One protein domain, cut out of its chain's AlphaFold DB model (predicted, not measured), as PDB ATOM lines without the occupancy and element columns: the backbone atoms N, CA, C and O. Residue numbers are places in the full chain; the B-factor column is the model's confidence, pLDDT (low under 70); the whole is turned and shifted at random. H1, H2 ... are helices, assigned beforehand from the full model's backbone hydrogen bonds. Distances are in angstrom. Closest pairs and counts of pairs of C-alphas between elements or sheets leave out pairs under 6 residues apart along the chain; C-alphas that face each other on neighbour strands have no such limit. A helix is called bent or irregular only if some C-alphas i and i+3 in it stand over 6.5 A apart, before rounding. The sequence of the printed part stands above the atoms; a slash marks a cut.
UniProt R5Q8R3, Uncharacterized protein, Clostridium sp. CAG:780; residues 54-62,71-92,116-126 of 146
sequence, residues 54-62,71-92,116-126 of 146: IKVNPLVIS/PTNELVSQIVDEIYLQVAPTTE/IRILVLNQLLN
ATOM      1  N   ILE A  54     -43.731 -26.939  30.115       86.94
ATOM      2  CA  ILE A  54     -44.307 -27.387  28.837       86.94
ATOM      3  C   ILE A  54     -45.632 -26.665  28.548       86.94
ATOM      4  O   ILE A  54     -45.877 -26.265  27.413       86.94
ATOM      5  N   LYS A  55     -46.464 -26.444  29.574       87.94
ATOM      6  CA  LYS A  55     -47.748 -25.735  29.446       87.94
ATOM      7  C   LYS A  55     -47.584 -24.219  29.281       87.94
ATOM      8  O   LYS A  55     -48.252 -23.616  28.447       87.94
ATOM      9  N   VAL A  56     -46.705 -23.591  30.067       89.94
ATOM     10  CA  VAL A  56     -46.545 -22.124  30.102       89.94
ATOM     11  C   VAL A  56     -45.733 -21.600  28.913       89.94
ATOM     12  O   VAL A  56     -46.052 -20.546  28.361       89.94
ATOM     13  N   ASN A  57     -44.687 -22.317  28.498       88.38
ATOM     14  CA  ASN A  57     -43.748 -21.870  27.467       88.38
ATOM     15  C   ASN A  57     -44.414 -21.467  26.127       88.38
ATOM     16  O   ASN A  57     -44.141 -20.359  25.658       88.38
ATOM     17  N   PRO A  58     -45.326 -22.259  25.519       89.06
ATOM     18  CA  PRO A  58     -45.981 -21.856  24.268       89.06
ATOM     19  C   PRO A  58     -46.842 -20.587  24.412       89.06
ATOM     20  O   PRO A  58     -46.927 -19.781  23.479       89.06
ATOM     21  N   LEU A  59     -47.436 -20.355  25.587       90.06
ATOM     22  CA  LEU A  59     -48.212 -19.142  25.879       90.06
ATOM     23  C   LEU A  59     -47.304 -17.910  25.967       90.06
ATOM     24  O   LEU A  59     -47.592 -16.872  25.371       90.06
ATOM     25  N   VAL A  60     -46.157 -18.041  26.637       89.81
ATOM     26  CA  VAL A  60     -45.157 -16.966  26.723       89.81
ATOM     27  C   VAL A  60     -44.611 -16.622  25.339       89.81
ATOM     28  O   VAL A  60     -44.562 -15.449  24.966       89.81
ATOM     29  N   ILE A  61     -44.232 -17.628  24.545       85.69
ATOM     30  CA  ILE A  61     -43.688 -17.420  23.198       85.69
ATOM     31  C   ILE A  61     -44.718 -16.719  22.306       85.69
ATOM     32  O   ILE A  61     -44.386 -15.720  21.664       85.69
ATOM     33  N   SER A  62     -45.954 -17.220  22.261       86.19
ATOM     34  CA  SER A  62     -47.021 -16.645  21.430       86.19
ATOM     35  C   SER A  62     -47.340 -15.204  21.824       86.19
ATOM     36  O   SER A  62     -47.419 -14.337  20.950       86.19
ATOM     37  N   PRO A  71     -39.792  -3.298  26.897       84.44
ATOM     38  CA  PRO A  71     -40.465  -3.908  28.039       84.44
ATOM     39  C   PRO A  71     -40.487  -2.941  29.231       84.44
ATOM     40  O   PRO A  71     -39.434  -2.510  29.705       84.44
ATOM     41  N   THR A  72     -41.687  -2.603  29.704       91.81
ATOM     42  CA  THR A  72     -41.931  -1.868  30.955       91.81
ATOM     43  C   THR A  72     -42.443  -2.826  32.030       91.81
ATOM     44  O   THR A  72     -42.963  -3.900  31.722       91.81
ATOM     45  N   ASN A  73     -42.294  -2.464  33.308       91.62
ATOM     46  CA  ASN A  73     -42.736  -3.321  34.415       91.62
ATOM     47  C   ASN A  73     -44.253  -3.582  34.374       91.62
ATOM     48  O   ASN A  73     -44.695  -4.702  34.625       91.62
ATOM     49  N   GLU A  74     -45.024  -2.565  33.994       92.88
ATOM     50  CA  GLU A  74     -46.478  -2.627  33.822       92.88
ATOM     51  C   GLU A  74     -46.868  -3.615  32.722       92.88
ATOM     52  O   GLU A  74     -47.657  -4.519  32.972       92.88
ATOM     53  N   LEU A  75     -46.246  -3.510  31.543       91.75
ATOM     54  CA  LEU A  75     -46.501  -4.412  30.420       91.75
ATOM     55  C   LEU A  75     -46.156  -5.863  30.771       91.75
ATOM     56  O   LEU A  75     -46.912  -6.779  30.462       91.75
ATOM     57  N   VAL A  76     -45.019  -6.081  31.439       92.69
ATOM     58  CA  VAL A  76     -44.626  -7.420  31.901       92.69
ATOM     59  C   VAL A  76     -45.650  -7.964  32.892       92.69
ATOM     60  O   VAL A  76     -46.038  -9.120  32.776       92.69
ATOM     61  N   SER A  77     -46.109  -7.142  33.837       92.88
ATOM     62  CA  SER A  77     -47.116  -7.557  34.818       92.88
ATOM     63  C   SER A  77     -48.442  -7.915  34.143       92.88
ATOM     64  O   SER A  77     -48.996  -8.965  34.443       92.88
ATOM     65  N   GLN A  78     -48.886  -7.123  33.160       93.06
ATOM     66  CA  GLN A  78     -50.082  -7.414  32.360       93.06
ATOM     67  C   GLN A  78     -49.971  -8.756  31.624       93.06
ATOM     68  O   GLN A  78     -50.866  -9.587  31.727       93.06
ATOM     69  N   ILE A  79     -48.852  -9.005  30.935       92.31
ATOM     70  CA  ILE A  79     -48.615 -10.272  30.220       92.31
ATOM     71  C   ILE A  79     -48.606 -11.458  31.191       92.31
ATOM     72  O   ILE A  79     -49.162 -12.513  30.895       92.31
ATOM     73  N   VAL A  80     -47.966 -11.295  32.350       93.00
ATOM     74  CA  VAL A  80     -47.913 -12.333  33.383       93.00
ATOM     75  C   VAL A  80     -49.310 -12.655  33.900       93.00
ATOM     76  O   VAL A  80     -49.644 -13.832  34.006       93.00
ATOM     77  N   ASP A  81     -50.125 -11.640  34.183       91.69
ATOM     78  CA  ASP A  81     -51.483 -11.828  34.695       91.69
ATOM     79  C   ASP A  81     -52.394 -12.482  33.636       91.69
ATOM     80  O   ASP A  81     -53.134 -13.412  33.954       91.69
ATOM     81  N   GLU A  82     -52.277 -12.090  32.360       91.94
ATOM     82  CA  GLU A  82     -52.982 -12.733  31.237       91.94
ATOM     83  C   GLU A  82     -52.641 -14.229  31.116       91.94
ATOM     84  O   GLU A  82     -53.537 -15.067  30.995       91.94
ATOM     85  N   ILE A  83     -51.350 -14.579  31.163       92.00
ATOM     86  CA  ILE A  83     -50.892 -15.974  31.060       92.00
ATOM     87  C   ILE A  83     -51.289 -16.763  32.312       92.00
ATOM     88  O   ILE A  83     -51.713 -17.914  32.212       92.00
ATOM     89  N   TYR A  84     -51.190 -16.150  33.492       90.25
ATOM     90  CA  TYR A  84     -51.568 -16.776  34.754       90.25
ATOM     91  C   TYR A  84     -53.047 -17.183  34.759       90.25
ATOM     92  O   TYR A  84     -53.357 -18.319  35.116       90.25
ATOM     93  N   LEU A  85     -53.946 -16.313  34.282       87.19
ATOM     94  CA  LEU A  85     -55.380 -16.613  34.175       87.19
ATOM     95  C   LEU A  85     -55.686 -17.780  33.222       87.19
ATOM     96  O   LEU A  85     -56.638 -18.517  33.455       87.19
ATOM     97  N   GLN A  86     -54.880 -17.977  32.176       85.62
ATOM     98  CA  GLN A  86     -55.042 -19.104  31.247       85.62
ATOM     99  C   GLN A  86     -54.520 -20.428  31.825       85.62
ATOM    100  O   GLN A  86     -55.037 -21.494  31.496       85.62
ATOM    101  N   VAL A  87     -53.504 -20.377  32.692       83.62
ATOM    102  CA  VAL A  87     -52.825 -21.565  33.242       83.62
ATOM    103  C   VAL A  87     -53.465 -22.051  34.543       83.62
ATOM    104  O   VAL A  87     -53.618 -23.261  34.723       83.62
ATOM    105  N   ALA A  88     -53.874 -21.133  35.425       69.50
ATOM    106  CA  ALA A  88     -54.490 -21.434  36.719       69.50
ATOM    107  C   ALA A  88     -55.616 -22.496  36.669       69.50
ATOM    108  O   ALA A  88     -55.507 -23.471  37.421       69.50
ATOM    109  N   PRO A  89     -56.613 -22.421  35.758       63.56
ATOM    110  CA  PRO A  89     -57.726 -23.377  35.736       63.56
ATOM    111  C   PRO A  89     -57.308 -24.818  35.399       63.56
ATOM    112  O   PRO A  89     -58.047 -25.756  35.672       63.56
ATOM    113  N   THR A  90     -56.116 -25.032  34.831       55.59
ATOM    114  CA  THR A  90     -55.621 -26.377  34.474       55.59
ATOM    115  C   THR A  90     -54.872 -27.084  35.608       55.59
ATOM    116  O   THR A  90     -54.477 -28.240  35.458       55.59
ATOM    117  N   THR A  91     -54.651 -26.399  36.735       55.94
ATOM    118  CA  THR A  91     -53.905 -26.926  37.895       55.94
ATOM    119  C   THR A  91     -54.790 -27.248  39.101       55.94
ATOM    120  O   THR A  91     -54.278 -27.643  40.151       55.94
ATOM    121  N   GLU A  92     -56.111 -27.124  38.950       55.22
ATOM    122  CA  GLU A  92     -57.098 -27.449  39.979       55.22
ATOM    123  C   GLU A  92     -57.313 -28.967  40.082       55.22
ATOM    124  O   GLU A  92     -58.310 -29.520  39.625       55.22
ATOM    125  N   ILE A 116     -43.717 -17.515  35.525       92.44
ATOM    126  CA  ILE A 116     -44.208 -16.903  34.284       92.44
ATOM    127  C   ILE A 116     -43.435 -15.606  34.015       92.44
ATOM    128  O   ILE A 116     -42.989 -15.367  32.892       92.44
ATOM    129  N   ARG A 117     -43.203 -14.789  35.050       93.25
ATOM    130  CA  ARG A 117     -42.487 -13.515  34.935       93.25
ATOM    131  C   ARG A 117     -41.060 -13.683  34.429       93.25
ATOM    132  O   ARG A 117     -40.662 -12.935  33.534       93.25
ATOM    133  N   ILE A 118     -40.301 -14.649  34.947       92.19
ATOM    134  CA  ILE A 118     -38.930 -14.883  34.472       92.19
ATOM    135  C   ILE A 118     -38.910 -15.377  33.019       92.19
ATOM    136  O   ILE A 118     -38.076 -14.919  32.237       92.19
ATOM    137  N   LEU A 119     -39.867 -16.220  32.613       90.81
ATOM    138  CA  LEU A 119     -39.985 -16.678  31.223       90.81
ATOM    139  C   LEU A 119     -40.335 -15.528  30.268       90.81
ATOM    140  O   LEU A 119     -39.706 -15.386  29.220       90.81
ATOM    141  N   VAL A 120     -41.285 -14.669  30.648       91.50
ATOM    142  CA  VAL A 120     -41.669 -13.478  29.872       91.50
ATOM    143  C   VAL A 120     -40.486 -12.525  29.711       91.50
ATOM    144  O   VAL A 120     -40.218 -12.064  28.601       91.50
ATOM    145  N   LEU A 121     -39.744 -12.255  30.789       90.56
ATOM    146  CA  LEU A 121     -38.554 -11.404  30.741       90.56
ATOM    147  C   LEU A 121     -37.479 -11.984  29.822       90.56
ATOM    148  O   LEU A 121     -36.975 -11.266  28.957       90.56
ATOM    149  N   ASN A 122     -37.173 -13.276  29.959       86.12
ATOM    150  CA  ASN A 122     -36.203 -13.944  29.096       86.12
ATOM    151  C   ASN A 122     -36.617 -13.832  27.621       86.12
ATOM    152  O   ASN A 122     -35.799 -13.464  26.780       86.12
ATOM    153  N   GLN A 123     -37.896 -14.048  27.308       85.12
ATOM    154  CA  GLN A 123     -38.401 -13.969  25.938       85.12
ATOM    155  C   GLN A 123     -38.350 -12.539  25.364       85.12
ATOM    156  O   GLN A 123     -37.920 -12.342  24.227       85.12
ATOM    157  N   LEU A 124     -38.755 -11.524  26.136       86.62
ATOM    158  CA  LEU A 124     -38.790 -10.126  25.679       86.62
ATOM    159  C   LEU A 124     -37.401  -9.494  25.534       86.62
ATOM    160  O   LEU A 124     -37.218  -8.607  24.694       86.62
ATOM    161  N   LEU A 125     -36.442  -9.916  26.360       83.81
ATOM    162  CA  LEU A 125     -35.072  -9.405  26.337       83.81
ATOM    163  C   LEU A 125     -34.199 -10.148  25.315       83.81
ATOM    164  O   LEU A 125     -33.372  -9.509  24.660       83.81
ATOM    165  N   ASN A 126     -34.410 -11.454  25.111       69.94
ATOM    166  CA  ASN A 126     -33.591 -12.251  24.191       69.94
ATOM    167  C   ASN A 126     -34.033 -12.135  22.721       69.94
ATOM    168  O   ASN A 126     -33.171 -12.096  21.843       69.94
TER     169      ASN A 126
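What this domain is: This is residues 54 to 62, 71 to 92 and 116 to 126 of the 146 residues of an uncharacterized protein of Clostridium sp. CAG:780 (UniProt R5Q8R3). One long helix, H2, makes the longest axis, and two shorter helices, H1 and H3, pack on one side of it and on each other. The 42 printed residues hold helices in the order H1, H2, H3, with no named strand. The class is all helix, with mostly crossed packing, its touching helices at steep tilts. The whole is compact, radius of gyration of the C-alphas 10.2 A, yet elongated, spanning 31 by 20 by 15 A.

Where its parts are: Find C-alpha 73 at (-42.736, -3.321, 34.415); from there H2 runs 26.4 A to residue 90. H1, residues 54 to 62, spans 13.3 A. H3, residues 116 to 126, spans 15.4 A and ends at C-alpha 126, (-33.591, -12.251, 24.191). H1 and H2 are only just irregular: C-alphas 55 and 58 are 6.7 A apart, 86 and 89 6.8 A.

How they stand to each other: Look at H2 residues 76 to 84, which alone touch H3; the closest C-alphas, Val 80 and Arg 117, are 5.8 A apart, at a steep tilt of 50 degrees, opposite ways. Residues 83 to 87 alone touch H1, closest C-alphas Leu 59 and Ile 83 at 6.6 A, steep tilt of 40 degrees, opposite ways. H1 touches H3, C-alphas Val 60 and Val 120 closest at 5.9 A, steep tilt of 44 degrees, the same way. Every O i to N i+4 pair is within hydrogen-bond range in H3, 12 of 14 in H2 and 3 of 5 in H1.

The domain as a whole: Residues 63 to 70 and 93 to 115 are not printed; the C-alpha gaps are 15.8 A and 17.6 A. Residues 88 to 92 and 126 have pLDDT under 70.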